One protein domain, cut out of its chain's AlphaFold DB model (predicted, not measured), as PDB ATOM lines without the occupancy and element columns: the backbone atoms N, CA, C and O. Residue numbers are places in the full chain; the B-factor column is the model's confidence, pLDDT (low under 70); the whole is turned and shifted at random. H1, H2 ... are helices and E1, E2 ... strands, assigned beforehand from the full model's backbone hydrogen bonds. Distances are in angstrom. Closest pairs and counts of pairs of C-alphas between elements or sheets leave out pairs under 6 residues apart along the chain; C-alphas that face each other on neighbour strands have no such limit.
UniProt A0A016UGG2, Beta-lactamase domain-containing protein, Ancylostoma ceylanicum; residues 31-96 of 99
ATOM      1  N   LEU A  31       4.667  -6.498 -31.368       93.06
ATOM      2  CA  LEU A  31       5.417  -5.608 -32.254       93.06
ATOM      3  C   LEU A  31       4.494  -4.885 -33.238       93.06
ATOM      4  O   LEU A  31       3.404  -5.355 -33.567       93.06
ATOM      5  N   MET A  32       4.964  -3.745 -33.733       93.69
ATOM      6  CA  MET A  32       4.288  -2.906 -34.715       93.69
ATOM      7  C   MET A  32       5.154  -2.757 -35.964       93.69
ATOM      8  O   MET A  32       6.367  -2.556 -35.857       93.69
ATOM      9  N   ILE A  33       4.527  -2.764 -37.139       93.88
ATOM     10  CA  ILE A  33       5.180  -2.379 -38.393       93.88
ATOM     11  C   ILE A  33       4.847  -0.928 -38.704       93.88
ATOM     12  O   ILE A  33       3.680  -0.536 -38.783       93.88
ATOM     13  N   LYS A  34       5.892  -0.137 -38.941       93.00
ATOM     14  CA  LYS A  34       5.791   1.216 -39.473       93.00
ATOM     15  C   LYS A  34       6.403   1.257 -40.868       93.00
ATOM     16  O   LYS A  34       7.548   0.865 -41.046       93.00
ATOM     17  N   LYS A  35       5.653   1.772 -41.842       93.38
ATOM     18  CA  LYS A  35       6.203   2.108 -43.159       93.38
ATOM     19  C   LYS A  35       6.963   3.425 -43.067       93.38
ATOM     20  O   LYS A  35       6.411   4.421 -42.591       93.38
ATOM     21  N   PHE A  36       8.216   3.399 -43.494       94.06
ATOM     22  CA  PHE A  36       9.089   4.554 -43.619       94.06
ATOM     23  C   PHE A  36       9.366   4.807 -45.098       94.06
ATOM     24  O   PHE A  36       9.678   3.877 -45.835       94.06
ATOM     25  N   HIS A  37       9.211   6.054 -45.529       94.06
ATOM     26  CA  HIS A  37       9.427   6.457 -46.913       94.06
ATOM     27  C   HIS A  37      10.676   7.330 -46.982       94.06
ATOM     28  O   HIS A  37      10.741   8.364 -46.316       94.06
ATOM     29  N   HIS A  38      11.647   6.912 -47.786       92.50
ATOM     30  CA  HIS A  38      12.930   7.584 -47.949       92.50
ATOM     31  C   HIS A  38      13.389   7.441 -49.399       92.50
ATOM     32  O   HIS A  38      13.386   6.331 -49.913       92.50
ATOM     33  N   ASN A  39      13.706   8.551 -50.071       91.19
ATOM     34  CA  ASN A  39      14.201   8.579 -51.456       91.19
ATOM     35  C   ASN A  39      13.432   7.648 -52.424       91.19
ATOM     36  O   ASN A  39      14.015   6.869 -53.166       91.19
ATOM     37  N   ASN A  40      12.093   7.716 -52.406       89.75
ATOM     38  CA  ASN A  40      11.162   6.873 -53.184       89.75
ATOM     39  C   ASN A  40      11.149   5.369 -52.849       89.75
ATOM     40  O   ASN A  40      10.386   4.613 -53.454       89.75
ATOM     41  N   VAL A  41      11.903   4.930 -51.846       91.12
ATOM     42  CA  VAL A  41      11.859   3.570 -51.312       91.12
ATOM     43  C   VAL A  41      10.940   3.528 -50.091       91.12
ATOM     44  O   VAL A  41      10.882   4.454 -49.280       91.12
ATOM     45  N   THR A  42      10.177   2.440 -49.966       94.62
ATOM     46  CA  THR A  42       9.383   2.154 -48.764       94.62
ATOM     47  C   THR A  42      10.026   1.020 -47.984       94.62
ATOM     48  O   THR A  42      10.153  -0.097 -48.487       94.62
ATOM     49  N   ILE A  43      10.385   1.308 -46.741       94.62
ATOM     50  CA  ILE A  43      11.029   0.389 -45.812       94.62
ATOM     51  C   ILE A  43      10.024   0.010 -44.722       94.62
ATOM     52  O   ILE A  43       9.339   0.868 -44.160       94.62
ATOM     53  N   ASP A  44       9.934  -1.283 -44.419       93.88
ATOM     54  CA  ASP A  44       9.104  -1.784 -43.328       93.88
ATOM     55  C   ASP A  44       9.955  -1.879 -42.053       93.88
ATOM     56  O   ASP A  44      10.896  -2.666 -41.972       93.88
ATOM     57  N   LEU A  45       9.609  -1.071 -41.053       95.44
ATOM     58  CA  LEU A  45      10.309  -0.989 -39.777       95.44
ATOM     59  C   LEU A  45       9.529  -1.711 -38.682       95.44
ATOM     60  O   LEU A  45       8.464  -1.256 -38.246       95.44
ATOM     61  N   LEU A  46      10.095  -2.807 -38.191       95.94
ATOM     62  CA  LEU A  46       9.537  -3.585 -37.096       95.94
ATOM     63  C   LEU A  46       9.972  -3.013 -35.748       95.94
ATOM     64  O   LEU A  46      11.146  -2.732 -35.547       95.94
ATOM     65  N   GLY A  47       9.062  -2.869 -34.792       95.44
ATOM     66  CA  GLY A  47       9.439  -2.491 -33.433       95.44
ATOM     67  C   GLY A  47       8.297  -1.862 -32.664       95.44
ATOM     68  O   GLY A  47       7.148  -2.269 -32.823       95.44
ATOM     69  N   HIS A  48       8.597  -0.877 -31.822       94.50
ATOM     70  CA  HIS A  48       7.584  -0.245 -30.983       94.50
ATOM     71  C   HIS A  48       7.931   1.217 -30.698       94.50
ATOM     72  O   HIS A  48       9.054   1.554 -30.319       94.50
ATOM     73  N   SER A  49       6.931   2.089 -30.822       92.62
ATOM     74  CA  SER A  49       7.030   3.481 -30.389       92.62
ATOM     75  C   SER A  49       6.684   3.600 -28.907       92.62
ATOM     76  O   SER A  49       5.658   3.072 -28.478       92.62
ATOM     77  N   GLY A  50       7.479   4.321 -28.127       91.50
ATOM     78  CA  GLY A  50       7.122   4.683 -26.760       91.50
ATOM     79  C   GLY A  50       6.510   6.080 -26.683       91.50
ATOM     80  O   GLY A  50       6.728   6.937 -27.547       91.50
ATOM     81  N   TYR A  51       5.734   6.311 -25.629       89.81
ATOM     82  CA  TYR A  51       5.281   7.650 -25.271       89.81
ATOM     83  C   TYR A  51       6.475   8.505 -24.828       89.81
ATOM     84  O   TYR A  51       7.420   7.980 -24.248       89.81
ATOM     85  N   GLY A  52       6.465   9.805 -25.123       90.50
ATOM     86  CA  GLY A  52       7.593  10.690 -24.811       90.50
ATOM     87  C   GLY A  52       8.638  10.808 -25.916       90.50
ATOM     88  O   GLY A  52       9.582  11.593 -25.795       90.50
ATOM     89  N   GLY A  53       8.451  10.076 -27.015       91.31
ATOM     90  CA  GLY A  53       9.257  10.179 -28.224       91.31
ATOM     91  C   GLY A  53      10.332   9.106 -28.385       91.31
ATOM     92  O   GLY A  53      10.962   9.075 -29.436       91.31
ATOM     93  N   GLN A  54      10.539   8.227 -27.403       94.12
ATOM     94  CA  GLN A  54      11.426   7.066 -27.547       94.12
ATOM     95  C   GLN A  54      10.908   6.076 -28.600       94.12
ATOM     96  O   GLN A  54       9.700   5.929 -28.798       94.12
ATOM     97  N   ASN A  55      11.817   5.394 -29.288       95.44
ATOM     98  CA  ASN A  55      11.467   4.479 -30.370       95.44
ATOM     99  C   ASN A  55      12.549   3.415 -30.541       95.44
ATOM    100  O   ASN A  55      13.736   3.720 -30.426       95.44
ATOM    101  N   ILE A  56      12.150   2.189 -30.859       96.75
ATOM    102  CA  ILE A  56      13.064   1.157 -31.342       96.75
ATOM    103  C   ILE A  56      12.496   0.567 -32.621       96.75
ATOM    104  O   ILE A  56      11.334   0.158 -32.653       96.75
ATOM    105  N   ARG A  57      13.318   0.543 -33.672       96.12
ATOM    106  CA  ARG A  57      12.967  -0.006 -34.980       96.12
ATOM    107  C   ARG A  57      14.088  -0.868 -35.534       96.12
ATOM    108  O   ARG A  57      15.260  -0.538 -35.387       96.12
ATOM    109  N   VAL A  58      13.689  -1.943 -36.194       96.12
ATOM    110  CA  VAL A  58      14.543  -2.928 -36.842       96.12
ATOM    111  C   VAL A  58      14.110  -3.035 -38.298       96.12
ATOM    112  O   VAL A  58      12.946  -3.313 -38.592       96.12
ATOM    113  N   ASP A  59      15.063  -2.826 -39.192       95.50
ATOM    114  CA  ASP A  59      14.968  -3.133 -40.607       95.50
ATOM    115  C   ASP A  59      15.680  -4.458 -40.862       95.50
ATOM    116  O   ASP A  59      16.911  -4.547 -40.871       95.50
ATOM    117  N   LEU A  60      14.884  -5.505 -41.056       92.88
ATOM    118  CA  LEU A  60      15.399  -6.848 -41.297       92.88
ATOM    119  C   LEU A  60      16.015  -7.007 -42.693       92.88
ATOM    120  O   LEU A  60      16.793  -7.935 -42.887       92.88
ATOM    121  N   LYS A  61      15.683  -6.135 -43.657       92.12
ATOM    122  CA  LYS A  61      16.219  -6.206 -45.026       92.12
ATOM    123  C   LYS A  61      17.619  -5.611 -45.092       92.12
ATOM    124  O   LYS A  61      18.511  -6.237 -45.648       92.12
ATOM    125  N   ASN A  62      17.806  -4.442 -44.481       92.75
ATOM    126  CA  ASN A  62      19.102  -3.759 -44.448       92.75
ATOM    127  C   ASN A  62      19.967  -4.154 -43.239       92.75
ATOM    128  O   ASN A  62      21.097  -3.698 -43.114       92.75
ATOM    129  N   ASN A  63      19.453  -5.017 -42.354       93.94
ATOM    130  CA  ASN A  63      20.116  -5.452 -41.125       93.94
ATOM    131  C   ASN A  63      20.526  -4.274 -40.220       93.94
ATOM    132  O   ASN A  63      21.623  -4.234 -39.661       93.94
ATOM    133  N   VAL A  64      19.622  -3.302 -40.076       95.38
ATOM    134  CA  VAL A  64      19.842  -2.082 -39.292       95.38
ATOM    135  C   VAL A  64      18.854  -2.014 -38.140       95.38
ATOM    136  O   VAL A  64      17.666  -2.284 -38.289       95.38
ATOM    137  N   THR A  65      19.346  -1.633 -36.964       96.75
ATOM    138  CA  THR A  65      18.513  -1.349 -35.792       96.75
ATOM    139  C   THR A  65      18.790   0.064 -35.305       96.75
ATOM    140  O   THR A  65      19.937   0.410 -35.033       96.75
ATOM    141  N   LEU A  66      17.735   0.861 -35.150       96.75
ATOM    142  CA  LEU A  66      17.798   2.191 -34.555       96.75
ATOM    143  C   LEU A  66      17.021   2.202 -33.241       96.75
ATOM    144  O   LEU A  66      15.805   2.003 -33.219       96.75
ATOM    145  N   ALA A  67      17.727   2.496 -32.154       97.06
ATOM    146  CA  ALA A  67      17.139   2.768 -30.852       97.06
ATOM    147  C   ALA A  67      17.344   4.245 -30.502       97.06
ATOM    148  O   ALA A  67      18.469   4.737 -30.437       97.06
ATOM    149  N   TYR A  68      16.246   4.954 -30.266       95.69
ATOM    150  CA  TYR A  68      16.236   6.339 -29.823       95.69
ATOM    151  C   TYR A  68      15.607   6.426 -28.437       95.69
ATOM    152  O   TYR A  68      14.444   6.072 -28.239       95.69
ATOM    153  N   MET A  69      16.382   6.938 -27.487       94.12
ATOM    154  CA  MET A  69      15.980   7.124 -26.098       94.12
ATOM    155  C   MET A  69      16.167   8.588 -25.711       94.12
ATOM    156  O   MET A  69      17.118   9.242 -26.139       94.12
ATOM    157  N   SER A  70      15.260   9.122 -24.898       88.62
ATOM    158  CA  SER A  70      15.382  10.486 -24.395       88.62
ATOM    159  C   SER A  70      14.776  10.628 -23.008       88.62
ATOM    160  O   SER A  70      13.773  10.000 -22.695       88.62
ATOM    161  N   ASN A  71      15.378  11.497 -22.199       91.44
ATOM    162  CA  ASN A  71      14.881  11.914 -20.889       91.44
ATOM    163  C   ASN A  71      13.931  13.126 -20.956       91.44
ATOM    164  O   ASN A  71      13.270  13.442 -19.972       91.44
ATOM    165  N   GLY A  72      13.855  13.815 -22.099       88.44
ATOM    166  CA  GLY A  72      12.926  14.917 -22.322       88.44
ATOM    167  C   GLY A  72      11.658  14.411 -22.994       88.44
ATOM    168  O   GLY A  72      11.704  14.078 -24.185       88.44
ATOM    169  N   LEU A  73      10.550  14.381 -22.249       88.44
ATOM    170  CA  LEU A  73       9.233  13.990 -22.750       88.44
ATOM    171  C   LEU A  73       8.819  14.904 -23.914       88.44
ATOM    172  O   LEU A  73       8.602  16.101 -23.725       88.44
ATOM    173  N   LYS A  74       8.680  14.345 -25.121       87.81
ATOM    174  CA  LYS A  74       7.962  15.006 -26.221       87.81
ATOM    175  C   LYS A  74       6.507  14.562 -26.202       87.81
ATOM    176  O   LYS A  74       6.234  13.368 -26.127       87.81
ATOM    177  N   LEU A  75       5.582  15.515 -26.309       80.50
ATOM    178  CA  LEU A  75       4.165  15.209 -26.489       80.50
ATOM    179  C   LEU A  75       3.982  14.466 -27.818       80.50
ATOM    180  O   LEU A  75       4.225  15.031 -28.883       80.50
ATOM    181  N   GLY A  76       3.603  13.192 -27.732       75.06
ATOM    182  CA  GLY A  76       3.408  12.305 -28.877       75.06
ATOM    183  C   GLY A  76       4.080  10.941 -28.711       75.06
ATOM    184  O   GLY A  76       4.816  10.676 -27.756       75.06
ATOM    185  N   PHE A  77       3.812  10.060 -29.671       80.31
ATOM    186  CA  PHE A  77       4.484   8.767 -29.787       80.31
ATOM    187  C   PHE A  77       5.802   8.910 -30.551       80.31
ATOM    188  O   PHE A  77       5.941   9.802 -31.393       80.31
ATOM    189  N   GLY A  78       6.742   7.992 -30.305       78.56
ATOM    190  CA  GLY A  78       8.037   7.921 -30.992       78.56
ATOM    191  C   GLY A  78       7.980   8.106 -32.509       78.56
ATOM    192  O   GLY A  78       8.859   8.750 -33.068       78.56
ATOM    193  N   ASP A  79       6.929   7.625 -33.177       85.06
ATOM    194  CA  ASP A  79       6.781   7.722 -34.641       85.06
ATOM    195  C   ASP A  79       6.515   9.140 -35.156       85.06
ATOM    196  O   ASP A  79       6.636   9.396 -36.349       85.06
ATOM    197  N   THR A  80       6.141  10.057 -34.265       87.94
ATOM    198  CA  THR A  80       5.854  11.469 -34.571       87.94
ATOM    199  C   THR A  80       6.901  12.413 -33.982       87.94
ATOM    200  O   THR A  80       6.876  13.621 -34.224       87.94
ATOM    201  N   ALA A  81       7.852  11.882 -33.207       91.25
ATOM    202  CA  ALA A  81       8.890  12.682 -32.587       91.25
ATOM    203  C   ALA A  81       9.847  13.221 -33.657       91.25
ATOM    204  O   ALA A  81      10.632  12.481 -34.247       91.25
ATOM    205  N   ARG A  82       9.819  14.543 -33.870       91.62
ATOM    206  CA  ARG A  82      10.648  15.231 -34.879       91.62
ATOM    207  C   ARG A  82      12.133  14.870 -34.797       91.62
ATOM    208  O   ARG A  82      12.790  14.753 -35.822       91.62
ATOM    209  N   THR A  83      12.663  14.701 -33.587       92.50
ATOM    210  CA  THR A  83      14.064  14.320 -33.362       92.50
ATOM    211  C   THR A  83      14.361  12.908 -33.853       92.50
ATOM    212  O   THR A  83      15.346  12.719 -34.556       92.50
ATOM    213  N   TYR A  84      13.495  11.944 -33.537       94.00
ATOM    214  CA  TYR A  84      13.622  10.568 -34.012       94.00
ATOM    215  C   TYR A  84      13.545  10.495 -35.541       94.00
ATOM    216  O   TYR A  84      14.424   9.910 -36.163       94.00
ATOM    217  N   ILE A  85      12.545  11.147 -36.145       93.69
ATOM    218  CA  ILE A  85      12.342  11.130 -37.603       93.69
ATOM    219  C   ILE A  85      13.572  11.683 -38.330       93.69
ATOM    220  O   ILE A  85      14.048  11.072 -39.279       93.69
ATOM    221  N   ARG A  86      14.131  12.809 -37.866       95.06
ATOM    222  CA  ARG A  86      15.340  13.391 -38.472       95.06
ATOM    223  C   ARG A  86      16.536  12.443 -38.403       95.06
ATOM    224  O   ARG A  86      17.215  12.279 -39.405       95.06
ATOM    225  N   LEU A  87      16.763  11.808 -37.250       95.81
ATOM    226  CA  LEU A  87      17.839  10.823 -37.100       95.81
ATOM    227  C   LEU A  87      17.618   9.595 -37.988       95.81
ATOM    228  O   LEU A  87      18.579   9.078 -38.542       95.81
ATOM    229  N   LEU A  88      16.369   9.149 -38.142       95.56
ATOM    230  CA  LEU A  88      16.022   8.041 -39.026       95.56
ATOM    231  C   LEU A  88      16.341   8.378 -40.489       95.56
ATOM    232  O   LEU A  88      16.990   7.577 -41.144       95.56
ATOM    233  N   HIS A  89      15.967   9.562 -40.986       95.44
ATOM    234  CA  HIS A  89      16.357   9.987 -42.337       95.44
ATOM    235  C   HIS A  89      17.877  10.044 -42.506       95.44
ATOM    236  O   HIS A  89      18.388   9.406 -43.415       95.44
ATOM    237  N   SER A  90      18.595  10.702 -41.589       95.69
ATOM    238  CA  SER A  90      20.059  10.805 -41.672       95.69
ATOM    239  C   SER A  90      20.772   9.457 -41.583       95.69
ATOM    240  O   SER A  90      21.856   9.306 -42.130       95.69
ATOM    241  N   LEU A  91      20.190   8.475 -40.892       95.38
ATOM    242  CA  LEU A  91      20.703   7.109 -40.900       95.38
ATOM    243  C   LEU A  91      20.577   6.493 -42.297       95.38
ATOM    244  O   LEU A  91      21.555   5.935 -42.785       95.38
ATOM    245  N   TYR A  92      19.406   6.612 -42.930       94.94
ATOM    246  CA  TYR A  92      19.158   6.065 -44.268       94.94
ATOM    247  C   TYR A  92      19.931   6.781 -45.378       94.94
ATOM    248  O   TYR A  92      20.401   6.096 -46.277       94.94
ATOM    249  N   ASP A  93      20.211   8.079 -45.231       94.12
ATOM    250  CA  ASP A  93      21.124   8.814 -46.121       94.12
ATOM    251  C   ASP A  93      22.549   8.211 -46.133       94.12
ATOM    252  O   ASP A  93      23.296   8.401 -47.087       94.12
ATOM    253  N   VAL A  94      22.959   7.508 -45.066       92.81
ATOM    254  CA  VAL A  94      24.305   6.915 -44.939       92.81
ATOM    255  C   VAL A  94      24.344   5.449 -45.379       92.81
ATOM    256  O   VAL A  94      25.353   5.000 -45.916       92.81
ATOM    257  N   ILE A  95      23.288   4.679 -45.098       89.12
ATOM    258  CA  ILE A  95      23.267   3.223 -45.345       89.12
ATOM    259  C   ILE A  95      22.682   2.834 -46.704       89.12
ATOM    260  O   ILE A  95      22.892   1.699 -47.125       89.12
ATOM    261  N   ASP A  96      21.937   3.725 -47.358       72.12
ATOM    262  CA  ASP A  96      21.406   3.528 -48.707       72.12
ATOM    263  C   ASP A  96      22.223   4.387 -49.688       72.12
ATOM    264  O   ASP A  96      21.891   5.554 -49.905       72.12
TER     265      ASP A  96
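AT A GLANCE: This is residues 31 to 96 of the 99 residues of the protein "Beta-lactamase domain-containing protein" of Ancylostoma ceylanicum (UniProt A0A016UGG2). A twisted sheet of four antiparallel strands, in the order E1 E2 E3 E4, has the helix H1 over one face, making two layers; the short strand E5 lies at one end, outside the sheet. The 66 printed residues have five named strands, then one named helix, class mixed. The whole is compact, radius of gyration of the C-alphas 11.3 A, spanning 30 by 23 by 17 A.

HOW THE PARTS SIT: E1, residues 32 to 38, E2, 41 to 49, E3, 55 to 59, and E4, 64 to 68, form a meander, each strand the antiparallel neighbour of the one before, in three hairpins. Within hydrogen-bond range are N 34 and O 45, 2.9 A, N 58 and O 46, 2.7 A, and N 57 and O 66, 2.9 A. E2 bends by 71 degrees at residue 46. H1, residues 82 to 95, is on the sheet; its closest C-alphas with E4 are Tyr 84 and Tyr 68, 6.5 A. In H1, 9 of 10 O i to N i+4 pairs are within range. E5, residues 74 to 77, pairs with no named strand.

IN THESE COORDINATES: E1 begins at C-alpha 32 (4.288, -2.906, -34.715) and spans 19.0 A, E2 21.5 A, E3 and E4 13.2 A each, E5 8.0 A; H1 spans 20.3 A, ending at C-alpha 95 (23.267, 3.223, -45.345).

THE WHOLE: The farthest C-alphas, Asn 40 and Asn 71, are 32.9 A apart. The printed part has no cut, the five links are tight, and no printed residue is under 70 in pLDDT.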